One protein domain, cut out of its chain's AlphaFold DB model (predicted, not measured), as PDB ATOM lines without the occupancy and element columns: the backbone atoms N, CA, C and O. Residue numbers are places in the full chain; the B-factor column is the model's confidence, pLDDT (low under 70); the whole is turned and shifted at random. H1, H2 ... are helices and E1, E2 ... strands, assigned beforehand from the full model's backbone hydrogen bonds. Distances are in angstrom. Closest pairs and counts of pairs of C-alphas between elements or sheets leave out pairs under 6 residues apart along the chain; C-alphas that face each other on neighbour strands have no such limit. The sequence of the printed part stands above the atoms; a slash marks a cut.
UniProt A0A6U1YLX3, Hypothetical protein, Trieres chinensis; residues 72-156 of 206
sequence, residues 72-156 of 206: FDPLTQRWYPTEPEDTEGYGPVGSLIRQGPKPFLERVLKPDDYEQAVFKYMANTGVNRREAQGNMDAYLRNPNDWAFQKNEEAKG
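AT A GLANCE: This is residues 72 to 156 of the 206 residues of the protein "Hypothetical protein" of Trieres chinensis (UniProt A0A6U1YLX3). Picture helix H5 as the core, crossed on one side by the longest helix, H4, while a helical hairpin of H2 and H3 packs on the later part of H5. H6 makes a corner with H5 near its last residues, and residues 151 to 156 stick out; beyond H4, a small strand turn with E1 packs on that helix. The printed part has 85 residues, with one named strand and six named helices in the order E1 H1 H2 H3 H4 H5 H6, and the class is mostly helix. The whole is compact, with a radius of gyration of the C-alphas of 13.1 A and spans of 34 by 31 by 22 A.

IN THESE COORDINATES: Find C-alpha 111 at (139.890, 103.003, 144.787); from there H4, residues 111 to 125, runs 21.1 A to C-alpha 125 at (129.325, 103.522, 126.479). H5, residues 129 to 141, follows and is 18.0 A long. H6, residues 143 to 154, runs 16.3 A to C-alpha 154 at (122.563, 112.943, 123.116). Before H4, look for H2 at residues 92 to 99, 10.4 A, and H3 at residues 101 to 109, 12.0 A. Earlier still are E1, residues 78 to 80, 6.5 A, and H1, residues 84 to 87, 5.5 A.

HOW THE PARTS SIT: Start from H4, whose residues 117 to 122 alone touch H5, the hub, at a steep tilt of 67 degrees, opposite ways; the closest C-alphas, of Val 118 and Ala 132, are 5.6 A apart. H2 touches H5 at a steep tilt of 63 degrees, the same way, with the C-alphas of Gln 99 and Asp 137 closest at 6.1 A. H5 touches H3 with residues 137 to 141 alone, and the closest C-alphas, of Pro 103 and Asp 137, are 5.3 A apart. H2 and H3 form a hairpin at a shallow tilt of 24 degrees, opposite ways; look at the C-alphas of Leu 96 and Phe 104, the closest at 5.1 A. H5 and H6 touch only at the corner, where the C-alphas of Tyr 139 and Trp 146 are closest at 5.5 A. H1 and H5 are close but not clearly touching, with the C-alphas of Asp 86 and Arg 129 closest at 6.0 A. E1 pairs with no named strand, but its residues 78 to 79 pair antiparallel with residues 72 to 73; the closest C-alphas of E1 and H4, of Trp 79 and Gln 116, are 5.9 A apart. In H2, H3, H4, H5 and H6 every O i to N i+4 pair is within hydrogen-bond range, and H1 is too short for such a pair.

THE WHOLE: Look for the two C-alphas farthest apart at Leu 75 and Gly 156, 37.5 A. The printed part has no cut, and the links between its named elements are tight. The mean pLDDT of the printed part is 86.6; it is under 70 at residues 84 to 87, which are H1.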
ATOM      1  N   PHE A  72     130.929  91.885 133.206       87.19
ATOM      2  CA  PHE A  72     130.252  91.808 134.492       87.19
ATOM      3  C   PHE A  72     130.203  90.354 134.955       87.19
ATOM      4  O   PHE A  72     129.725  89.490 134.218       87.19
ATOM      5  N   ASP A  73     130.684  90.083 136.165       87.69
ATOM      6  CA  ASP A  73     130.504  88.790 136.819       87.69
ATOM      7  C   ASP A  73     129.240  88.832 137.699       87.69
ATOM      8  O   ASP A  73     129.215  89.554 138.702       87.69
ATOM      9  N   PRO A  74     128.182  88.066 137.365       85.00
ATOM     10  CA  PRO A  74     126.955  88.039 138.152       85.00
ATOM     11  C   PRO A  74     127.130  87.395 139.534       85.00
ATOM     12  O   PRO A  74     126.305  87.655 140.409       85.00
ATOM     13  N   LEU A  75     128.171  86.582 139.756       87.38
ATOM     14  CA  LEU A  75     128.419  85.926 141.046       87.38
ATOM     15  C   LEU A  75     129.023  86.895 142.063       87.38
ATOM     16  O   LEU A  75     128.614  86.915 143.222       87.38
ATOM     17  N   THR A  76     129.981  87.713 141.629       84.81
ATOM     18  CA  THR A  76     130.651  88.700 142.488       84.81
ATOM     19  C   THR A  76     130.022  90.092 142.422       84.81
ATOM     20  O   THR A  76     130.381  90.956 143.220       84.81
ATOM     21  N   GLN A  77     129.084  90.316 141.491       86.56
ATOM     22  CA  GLN A  77     128.489  91.617 141.162       86.56
ATOM     23  C   GLN A  77     129.529  92.705 140.848       86.56
ATOM     24  O   GLN A  77     129.306  93.890 141.107       86.56
ATOM     25  N   ARG A  78     130.674  92.308 140.283       86.81
ATOM     26  CA  ARG A  78     131.802  93.192 139.972       86.81
ATOM     27  C   ARG A  78     132.138  93.155 138.488       86.81
ATOM     28  O   ARG A  78     131.993  92.142 137.808       86.81
ATOM     29  N   TRP A  79     132.611  94.289 138.000       85.75
ATOM     30  CA  TRP A  79     133.215  94.440 136.690       85.75
ATOM     31  C   TRP A  79     134.702  94.118 136.764       85.75
ATOM     32  O   TRP A  79     135.387  94.552 137.697       85.75
ATOM     33  N   TYR A  80     135.195  93.388 135.771       83.19
ATOM     34  CA  TYR A  80     136.606  93.053 135.629       83.19
ATOM     35  C   TYR A  80     137.107  93.386 134.213       83.19
ATOM     36  O   TYR A  80     136.337  93.289 133.249       83.19
ATOM     37  N   PRO A  81     138.377  93.815 134.079       80.50
ATOM     38  CA  PRO A  81     138.994  94.060 132.779       80.50
ATOM     39  C   PRO A  81     139.137  92.743 132.007       80.50
ATOM     40  O   PRO A  81     139.436  91.706 132.602       80.50
ATOM     41  N   THR A  82     138.917  92.778 130.692       75.62
ATOM     42  CA  THR A  82     139.056  91.590 129.833       75.62
ATOM     43  C   THR A  82     140.455  91.531 129.222       75.62
ATOM     44  O   THR A  82     141.003  90.445 129.048       75.62
ATOM     45  N   GLU A  83     141.049  92.692 128.941       71.31
ATOM     46  CA  GLU A  83     142.352  92.821 128.288       71.31
ATOM     47  C   GLU A  83     143.303  93.749 129.068       71.31
ATOM     48  O   GLU A  83     142.856  94.605 129.833       71.31
ATOM     49  N   PRO A  84     144.634  93.615 128.904       66.75
ATOM     50  CA  PRO A  84     145.602  94.495 129.566       66.75
ATOM     51  C   PRO A  84     145.444  95.969 129.157       66.75
ATOM     52  O   PRO A  84     145.711  96.858 129.964       66.75
ATOM     53  N   GLU A  85     144.942  96.245 127.953       62.53
ATOM     54  CA  GLU A  85     144.637  97.601 127.471       62.53
ATOM     55  C   GLU A  85     143.484  98.253 128.263       62.53
ATOM     56  O   GLU A  85     143.464  99.472 128.453       62.53
ATOM     57  N   ASP A  86     142.601  97.452 128.875       60.66
ATOM     58  CA  ASP A  86     141.568  97.920 129.811       60.66
ATOM     59  C   ASP A  86     142.152  98.382 131.152       60.66
ATOM     60  O   ASP A  86     141.406  98.746 132.060       60.66
ATOM     61  N   THR A  87     143.476  98.377 131.312       65.25
ATOM     62  CA  THR A  87     144.169  98.959 132.466       65.25
ATOM     63  C   THR A  87     144.897 100.261 132.126       65.25
ATOM     64  O   THR A  87     145.251 101.005 133.046       65.25
ATOM     65  N   GLU A  88     145.020 100.612 130.837       72.44
ATOM     66  CA  GLU A  88     145.693 101.824 130.357       72.44
ATOM     67  C   GLU A  88     144.875 103.089 130.665       72.44
ATOM     68  O   GLU A  88     144.112 103.634 129.864       72.44
ATOM     69  N   GLY A  89     145.030 103.564 131.897       76.69
ATOM     70  CA  GLY A  89     144.470 104.807 132.402       76.69
ATOM     71  C   GLY A  89     145.546 105.723 132.977       76.69
ATOM     72  O   GLY A  89     146.729 105.391 133.021       76.69
ATOM     73  N   TYR A  90     145.136 106.893 133.458       80.81
ATOM     74  CA  TYR A  90     146.020 107.760 134.235       80.81
ATOM     75  C   TYR A  90     145.819 107.525 135.736       80.81
ATOM     76  O   TYR A  90     144.709 107.246 136.194       80.81
ATOM     77  N   GLY A  91     146.897 107.654 136.514       85.56
ATOM     78  CA  GLY A  91     146.859 107.488 137.970       85.56
ATOM     79  C   GLY A  91     146.147 108.637 138.705       85.56
ATOM     80  O   GLY A  91     145.795 109.642 138.078       85.56
ATOM     81  N   PRO A  92     145.981 108.543 140.038       85.06
ATOM     82  CA  PRO A  92     145.249 109.532 140.840       85.06
ATOM     83  C   PRO A  92     145.763 110.969 140.680       85.06
ATOM     84  O   PRO A  92     144.973 111.902 140.557       85.06
ATOM     85  N   VAL A  93     147.084 111.158 140.576       82.44
ATOM     86  CA  VAL A  93     147.699 112.476 140.317       82.44
ATOM     87  C   VAL A  93     147.197 113.083 139.000       82.44
ATOM     88  O   VAL A  93     146.974 114.288 138.903       82.44
ATOM     89  N   GLY A  94     146.939 112.248 137.993       80.06
ATOM     90  CA  GLY A  94     146.343 112.684 136.736       80.06
ATOM     91  C   GLY A  94     144.899 113.171 136.883       80.06
ATOM     92  O   GLY A  94     144.497 114.046 136.117       80.06
ATOM     93  N   SER A  95     144.133 112.664 137.856       81.81
ATOM     94  CA  SER A  95     142.803 113.198 138.197       81.81
ATOM     95  C   SER A  95     142.913 114.547 138.899       81.81
ATOM     96  O   SER A  95     142.156 115.460 138.575       81.81
ATOM     97  N   LEU A  96     143.894 114.697 139.802       84.44
ATOM     98  CA  LEU A  96     144.144 115.953 140.516       84.44
ATOM     99  C   LEU A  96     144.408 117.106 139.545       84.44
ATOM    100  O   LEU A  96     143.793 118.163 139.656       84.44
ATOM    101  N   ILE A  97     145.294 116.876 138.573       82.69
ATOM    102  CA  ILE A  97     145.699 117.893 137.596       82.69
ATOM    103  C   ILE A  97     144.537 118.282 136.671       82.69
ATOM    104  O   ILE A  97     144.366 119.458 136.364       82.69
ATOM    105  N   ARG A  98     143.735 117.311 136.219       82.19
ATOM    106  CA  ARG A  98     142.698 117.556 135.204       82.19
ATOM    107  C   ARG A  98     141.393 118.077 135.798       82.19
ATOM    108  O   ARG A  98     140.798 119.014 135.270       82.19
ATOM    109  N   GLN A  99     140.936 117.443 136.875       83.38
ATOM    110  CA  GLN A  99     139.564 117.566 137.378       83.38
ATOM    111  C   GLN A  99     139.504 118.037 138.838       83.38
ATOM    112  O   GLN A  99     138.430 118.378 139.337       83.38
ATOM    113  N   GLY A 100     140.660 118.143 139.501       83.44
ATOM    114  CA  GLY A 100     140.808 118.771 140.805       83.44
ATOM    115  C   GLY A 100     140.872 117.788 141.979       83.44
ATOM    116  O   GLY A 100     140.987 116.575 141.802       83.44
ATOM    117  N   PRO A 101     140.813 118.307 143.216       85.94
ATOM    118  CA  PRO A 101     141.101 117.525 144.418       85.94
ATOM    119  C   PRO A 101     140.022 116.498 144.755       85.94
ATOM    120  O   PRO A 101     140.332 115.452 145.308       85.94
ATOM    121  N   LYS A 102     138.759 116.752 144.402       88.12
ATOM    122  CA  LYS A 102     137.651 115.843 144.719       88.12
ATOM    123  C   LYS A 102     137.801 114.451 144.076       88.12
ATOM    124  O   LYS A 102     137.796 113.476 144.823       88.12
ATOM    125  N   PRO A 103     137.985 114.316 142.747       87.44
ATOM    126  CA  PRO A 103     138.219 113.002 142.146       87.44
ATOM    127  C   PRO A 103     139.541 112.374 142.602       87.44
ATOM    128  O   PRO A 103     139.622 111.158 142.725       87.44
ATOM    129  N   PHE A 104     140.564 113.174 142.926       89.06
ATOM    130  CA  PHE A 104     141.788 112.651 143.539       89.06
ATOM    131  C   PHE A 104     141.509 111.969 144.886       89.06
ATOM    132  O   PHE A 104     141.936 110.837 145.093       89.06
ATOM    133  N   LEU A 105     140.763 112.631 145.772       89.62
ATOM    134  CA  LEU A 105     140.412 112.080 147.078       89.62
ATOM    135  C   LEU A 105     139.562 110.816 146.949       89.62
ATOM    136  O   LEU A 105     139.840 109.849 147.646       89.62
ATOM    137  N   GLU A 106     138.593 110.779 146.031       90.44
ATOM    138  CA  GLU A 106     137.775 109.576 145.827       90.44
ATOM    139  C   GLU A 106     138.637 108.383 145.387       90.44
ATOM    140  O   GLU A 106     138.492 107.288 145.919       90.44
ATOM    141  N   ARG A 107     139.611 108.602 144.494       89.69
ATOM    142  CA  ARG A 107     140.532 107.547 144.035       89.69
ATOM    143  C   ARG A 107     141.491 107.058 145.117       89.69
ATOM    144  O   ARG A 107     141.934 105.918 145.052       89.69
ATOM    145  N   VAL A 108     141.834 107.910 146.082       90.25
ATOM    146  CA  VAL A 108     142.713 107.546 147.205       90.25
ATOM    147  C   VAL A 108     141.930 106.851 148.318       90.25
ATOM    148  O   VAL A 108     142.412 105.878 148.886       90.25
ATOM    149  N   LEU A 109     140.728 107.339 148.633       92.94
ATOM    150  CA  LEU A 109     139.926 106.844 149.752       92.94
ATOM    151  C   LEU A 109     139.088 105.616 149.383       92.94
ATOM    152  O   LEU A 109     138.861 104.763 150.237       92.94
ATOM    153  N   LYS A 110     138.617 105.529 148.136       92.31
ATOM    154  CA  LYS A 110     137.747 104.455 147.633       92.31
ATOM    155  C   LYS A 110     138.170 104.007 146.227       92.31
ATOM    156  O   LYS A 110     137.423 104.188 145.260       92.31
ATOM    157  N   PRO A 111     139.373 103.422 146.087       89.88
ATOM    158  CA  PRO A 111     139.890 103.003 144.787       89.88
ATOM    159  C   PRO A 111     138.981 101.969 144.108       89.88
ATOM    160  O   PRO A 111     138.685 102.112 142.926       89.88
ATOM    161  N   ASP A 112     138.482 100.979 144.853       89.94
ATOM    162  CA  ASP A 112     137.662  99.897 144.295       89.94
ATOM    163  C   ASP A 112     136.332 100.408 143.726       89.94
ATOM    164  O   ASP A 112     135.989 100.094 142.587       89.94
ATOM    165  N   ASP A 113     135.605 101.241 144.478       90.50
ATOM    166  CA  ASP A 113     134.321 101.807 144.037       90.50
ATOM    167  C   ASP A 113     134.493 102.678 142.788       90.50
ATOM    168  O   ASP A 113     133.684 102.623 141.855       90.50
ATOM    169  N   TYR A 114     135.575 103.461 142.750       91.50
ATOM    170  CA  TYR A 114     135.920 104.276 141.593       91.50
ATOM    171  C   TYR A 114     136.178 103.407 140.356       91.50
ATOM    172  O   TYR A 114     135.623 103.663 139.287       91.50
ATOM    173  N   GLU A 115     136.992 102.361 140.494       90.38
ATOM    174  CA  GLU A 115     137.333 101.458 139.394       90.38
ATOM    175  C   GLU A 115     136.105 100.708 138.868       90.38
ATOM    176  O   GLU A 115     135.887 100.635 137.656       90.38
ATOM    177  N   GLN A 116     135.227 100.251 139.762       91.62
ATOM    178  CA  GLN A 116     133.946  99.649 139.391       91.62
ATOM    179  C   GLN A 116     133.050 100.623 138.617       91.62
ATOM    180  O   GLN A 116     132.423 100.241 137.625       91.62
ATOM    181  N   ALA A 117     133.007 101.893 139.023       90.88
ATOM    182  CA  ALA A 117     132.244 102.916 138.320       90.88
ATOM    183  C   ALA A 117     132.813 103.195 136.917       90.88
ATOM    184  O   ALA A 117     132.047 103.315 135.956       90.88
ATOM    185  N   VAL A 118     134.142 103.258 136.780       91.19
ATOM    186  CA  VAL A 118     134.825 103.426 135.487       91.19
ATOM    187  C   VAL A 118     134.518 102.254 134.562       91.19
ATOM    188  O   VAL A 118     134.091 102.480 133.429       91.19
ATOM    189  N   PHE A 119     134.655 101.013 135.033       91.19
ATOM    190  CA  PHE A 119     134.369  99.837 134.213       91.19
ATOM    191  C   PHE A 119     132.900  99.752 133.799       91.19
ATOM    192  O   PHE A 119     132.603  99.479 132.636       91.19
ATOM    193  N   LYS A 120     131.974 100.078 134.705       90.62
ATOM    194  CA  LYS A 120     130.547 100.184 134.380       90.62
ATOM    195  C   LYS A 120     130.294 101.225 133.287       90.62
ATOM    196  O   LYS A 120     129.477 101.001 132.396       90.62
ATOM    197  N   TYR A 121     130.988 102.362 133.331       90.12
ATOM    198  CA  TYR A 121     130.870 103.390 132.299       90.12
ATOM    199  C   TYR A 121     131.438 102.925 130.953       90.12
ATOM    200  O   TYR A 121     130.779 103.105 129.927       90.12
ATOM    201  N   MET A 122     132.612 102.283 130.956       88.00
ATOM    202  CA  MET A 122     133.223 101.693 129.758       88.00
ATOM    203  C   MET A 122     132.287 100.682 129.099       88.00
ATOM    204  O   MET A 122     132.044 100.776 127.901       88.00
ATOM    205  N   ALA A 123     131.703  99.769 129.878       88.12
ATOM    206  CA  ALA A 123     130.798  98.750 129.358       88.12
ATOM    207  C   ALA A 123     129.512  99.345 128.763       88.12
ATOM    208  O   ALA A 123     129.057  98.903 127.711       88.12
ATOM    209  N   ASN A 124     128.948 100.380 129.394       87.56
ATOM    210  CA  ASN A 124     127.715 101.015 128.922       87.56
ATOM    211  C   ASN A 124     127.913 101.892 127.678       87.56
ATOM    212  O   ASN A 124     126.986 102.051 126.888       87.56
ATOM    213  N   THR A 125     129.084 102.515 127.529       84.25
ATOM    214  CA  THR A 125     129.325 103.522 126.479       84.25
ATOM    215  C   THR A 125     130.298 103.068 125.395       84.25
ATOM    216  O   THR A 125     130.400 103.731 124.363       84.25
ATOM    217  N   GLY A 126     130.992 101.944 125.597       85.06
ATOM    218  CA  GLY A 126     131.963 101.392 124.653       85.06
ATOM    219  C   GLY A 126     133.173 102.301 124.428       85.06
ATOM    220  O   GLY A 126     133.686 102.362 123.313       85.06
ATOM    221  N   VAL A 127     133.585 103.060 125.448       85.88
ATOM    222  CA  VAL A 127     134.726 103.988 125.369       85.88
ATOM    223  C   VAL A 127     135.966 103.419 126.052       85.88
ATOM    224  O   VAL A 127     135.872 102.606 126.971       85.88
ATOM    225  N   ASN A 128     137.133 103.915 125.644       86.88
ATOM    226  CA  ASN A 128     138.414 103.542 126.239       86.88
ATOM    227  C   ASN A 128     138.489 103.974 127.711       86.88
ATOM    228  O   ASN A 128     137.905 104.985 128.116       86.88
ATOM    229  N   ARG A 129     139.307 103.272 128.498       87.50
ATOM    230  CA  ARG A 129     139.485 103.529 129.933       87.50
ATOM    231  C   ARG A 129     139.842 104.966 130.274       87.50
ATOM    232  O   ARG A 129     139.233 105.542 131.170       87.50
ATOM    233  N   ARG A 130     140.787 105.571 129.553       87.19
ATOM    234  CA  ARG A 130     141.171 106.979 129.761       87.19
ATOM    235  C   ARG A 130     139.989 107.937 129.614       87.19
ATOM    236  O   ARG A 130     139.857 108.874 130.398       87.19
ATOM    237  N   GLU A 131     139.129 107.700 128.628       87.62
ATOM    238  CA  GLU A 131     137.942 108.523 128.406       87.62
ATOM    239  C   GLU A 131     136.892 108.277 129.500       87.62
ATOM    240  O   GLU A 131     136.288 109.221 130.012       87.62
ATOM    241  N   ALA A 132     136.711 107.021 129.915       90.12
ATOM    242  CA  ALA A 132     135.820 106.664 131.012       90.12
ATOM    243  C   ALA A 132     136.261 107.271 132.352       90.12
ATOM    244  O   ALA A 132     135.429 107.828 133.065       90.12
ATOM    245  N   GLN A 133     137.560 107.243 132.666       91.31
ATOM    246  CA  GLN A 133     138.137 107.916 133.834       91.31
ATOM    247  C   GLN A 133     137.899 109.426 133.778       91.31
ATOM    248  O   GLN A 133     137.438 110.008 134.756       91.31
ATOM    249  N   GLY A 134     138.116 110.049 132.614       89.75
ATOM    250  CA  GLY A 134     137.841 111.473 132.419       89.75
ATOM    251  C   GLY A 134     136.376 111.828 132.683       89.75
ATOM    252  O   GLY A 134     136.092 112.818 133.359       89.75
ATOM    253  N   ASN A 135     135.448 111.005 132.188       92.00
ATOM    254  CA  ASN A 135     134.011 111.176 132.410       92.00
ATOM    255  C   ASN A 135     133.617 110.951 133.875       92.00
ATOM    256  O   ASN A 135     132.812 111.714 134.404       92.00
ATOM    257  N   MET A 136     134.186 109.940 134.534       92.31
ATOM    258  CA  MET A 136     133.920 109.673 135.947       92.31
ATOM    259  C   MET A 136     134.440 110.809 136.829       92.31
ATOM    260  O   MET A 136     133.732 111.297 137.707       92.31
ATOM    261  N   ASP A 137     135.640 111.309 136.545       91.12
ATOM    262  CA  ASP A 137     136.214 112.445 137.259       91.12
ATOM    263  C   ASP A 137     135.390 113.728 137.044       91.12
ATOM    264  O   ASP A 137     135.187 114.498 137.987       91.12
ATOM    265  N   ALA A 138     134.870 113.952 135.830       90.44
ATOM    266  CA  ALA A 138     133.974 115.071 135.526       90.44
ATOM    267  C   ALA A 138     132.660 114.983 136.318       90.44
ATOM    268  O   ALA A 138     132.231 115.982 136.905       90.44
ATOM    269  N   TYR A 139     132.062 113.790 136.378       92.06
ATOM    270  CA  TYR A 139     130.860 113.511 137.163       92.06
ATOM    271  C   TYR A 139     131.090 113.762 138.658       92.06
ATOM    272  O   TYR A 139     130.307 114.461 139.302       92.06
ATOM    273  N   LEU A 140     132.203 113.264 139.206       91.69
ATOM    274  CA  LEU A 140     132.562 113.480 140.608       91.69
ATOM    275  C   LEU A 140     132.769 114.963 140.914       91.69
ATOM    276  O   LEU A 140     132.336 115.437 141.966       91.69
ATOM    277  N   ARG A 141     133.398 115.712 140.005       89.56
ATOM    278  CA  ARG A 141     133.609 117.154 140.156       89.56
ATOM    279  C   ARG A 141     132.282 117.916 140.193       89.56
ATOM    280  O   ARG A 141     132.056 118.668 141.140       89.56
ATOM    281  N   ASN A 142     131.418 117.727 139.195       91.00
ATOM    282  CA  ASN A 142     130.101 118.358 139.139       91.00
ATOM    283  C   ASN A 142     129.087 117.474 138.381       91.00
ATOM    284  O   ASN A 142     129.078 117.477 137.147       91.00
ATOM    285  N   PRO A 143     128.191 116.769 139.094       91.06
ATOM    286  CA  PRO A 143     127.260 115.837 138.463       91.06
ATOM    287  C   PRO A 143     126.174 116.543 137.637       91.06
ATOM    288  O   PRO A 143     125.728 115.992 136.633       91.06
ATOM    289  N   ASN A 144     125.772 117.763 138.015       93.25
ATOM    290  CA  ASN A 144     124.727 118.515 137.311       93.25
ATOM    291  C   ASN A 144     125.210 118.994 135.938       93.25
ATOM    292  O   ASN A 144     124.502 118.848 134.943       93.25
ATOM    293  N   ASP A 145     126.431 119.530 135.885       91.81
ATOM    294  CA  ASP A 145     127.063 119.981 134.640       91.81
ATOM    295  C   ASP A 145     127.338 118.801 133.700       91.81
ATOM    296  O   ASP A 145     127.014 118.839 132.513       91.81
ATOM    297  N   TRP A 146     127.842 117.696 134.256       90.88
ATOM    298  CA  TRP A 146     128.062 116.469 133.501       90.88
ATOM    299  C   TRP A 146     126.764 115.922 132.890       90.88
ATOM    300  O   TRP A 146     126.722 115.623 131.696       90.88
ATOM    301  N   ALA A 147     125.683 115.835 133.673       92.19
ATOM    302  CA  ALA A 147     124.396 115.336 133.189       92.19
ATOM    303  C   ALA A 147     123.809 116.240 132.098       92.19
ATOM    304  O   ALA A 147     123.311 115.749 131.082       92.19
ATOM    305  N   PHE A 148     123.911 117.561 132.271       93.06
ATOM    306  CA  PHE A 148     123.511 118.521 131.249       93.06
ATOM    307  C   PHE A 148     124.298 118.310 129.952       93.06
ATOM    308  O   PHE A 148     123.700 118.199 128.882       93.06
ATOM    309  N   GLN A 149     125.621 118.173 130.038       91.56
ATOM    310  CA  GLN A 149     126.451 117.967 128.859       91.56
ATOM    311  C   GLN A 149     126.151 116.637 128.163       91.56
ATOM    312  O   GLN A 149     126.039 116.617 126.942       91.56
ATOM    313  N   LYS A 150     125.931 115.547 128.906       90.31
ATOM    314  CA  LYS A 150     125.537 114.254 128.317       90.31
ATOM    315  C   LYS A 150     124.181 114.318 127.619       90.31
ATOM    316  O   LYS A 150     124.021 113.731 126.551       90.31
ATOM    317  N   ASN A 151     123.238 115.083 128.164       91.56
ATOM    318  CA  ASN A 151     121.964 115.341 127.500       91.56
ATOM    319  C   ASN A 151     122.139 116.161 126.212       91.56
ATOM    320  O   ASN A 151     121.452 115.902 125.228       91.56
ATOM    321  N   GLU A 152     123.059 117.126 126.178       91.75
ATOM    322  CA  GLU A 152     123.366 117.885 124.957       91.75
ATOM    323  C   GLU A 152     124.134 117.047 123.915       91.75
ATOM    324  O   GLU A 152     123.861 117.164 122.719       91.75
ATOM    325  N   GLU A 153     125.035 116.154 124.337       90.19
ATOM    326  CA  GLU A 153     125.690 115.167 123.462       90.19
ATOM    327  C   GLU A 153     124.660 114.215 122.836       90.19
ATOM    328  O   GLU A 153     124.717 113.949 121.636       90.19
ATOM    329  N   ALA A 154     123.666 113.769 123.613       87.88
ATOM    330  CA  ALA A 154     122.563 112.943 123.116       87.88
ATOM    331  C   ALA A 154     121.681 113.675 122.086       87.88
ATOM    332  O   ALA A 154     121.132 113.045 121.186       87.88
ATOM    333  N   LYS A 155     121.590 115.010 122.168       92.06
ATOM    334  CA  LYS A 155     120.925 115.866 121.166       92.06
ATOM    335  C   LYS A 155     121.791 116.149 119.930       92.06
ATOM    336  O   LYS A 155     121.355 116.879 119.044       92.06
ATOM    337  N   GLY A 156     123.005 115.599 119.857       89.12
ATOM    338  CA  GLY A 156     123.896 115.721 118.702       89.12
ATOM    339  C   GLY A 156     124.922 116.852 118.787       89.12
ATOM    340  O   GLY A 156     125.552 117.165 117.776       89.12
TER     341      GLY A 156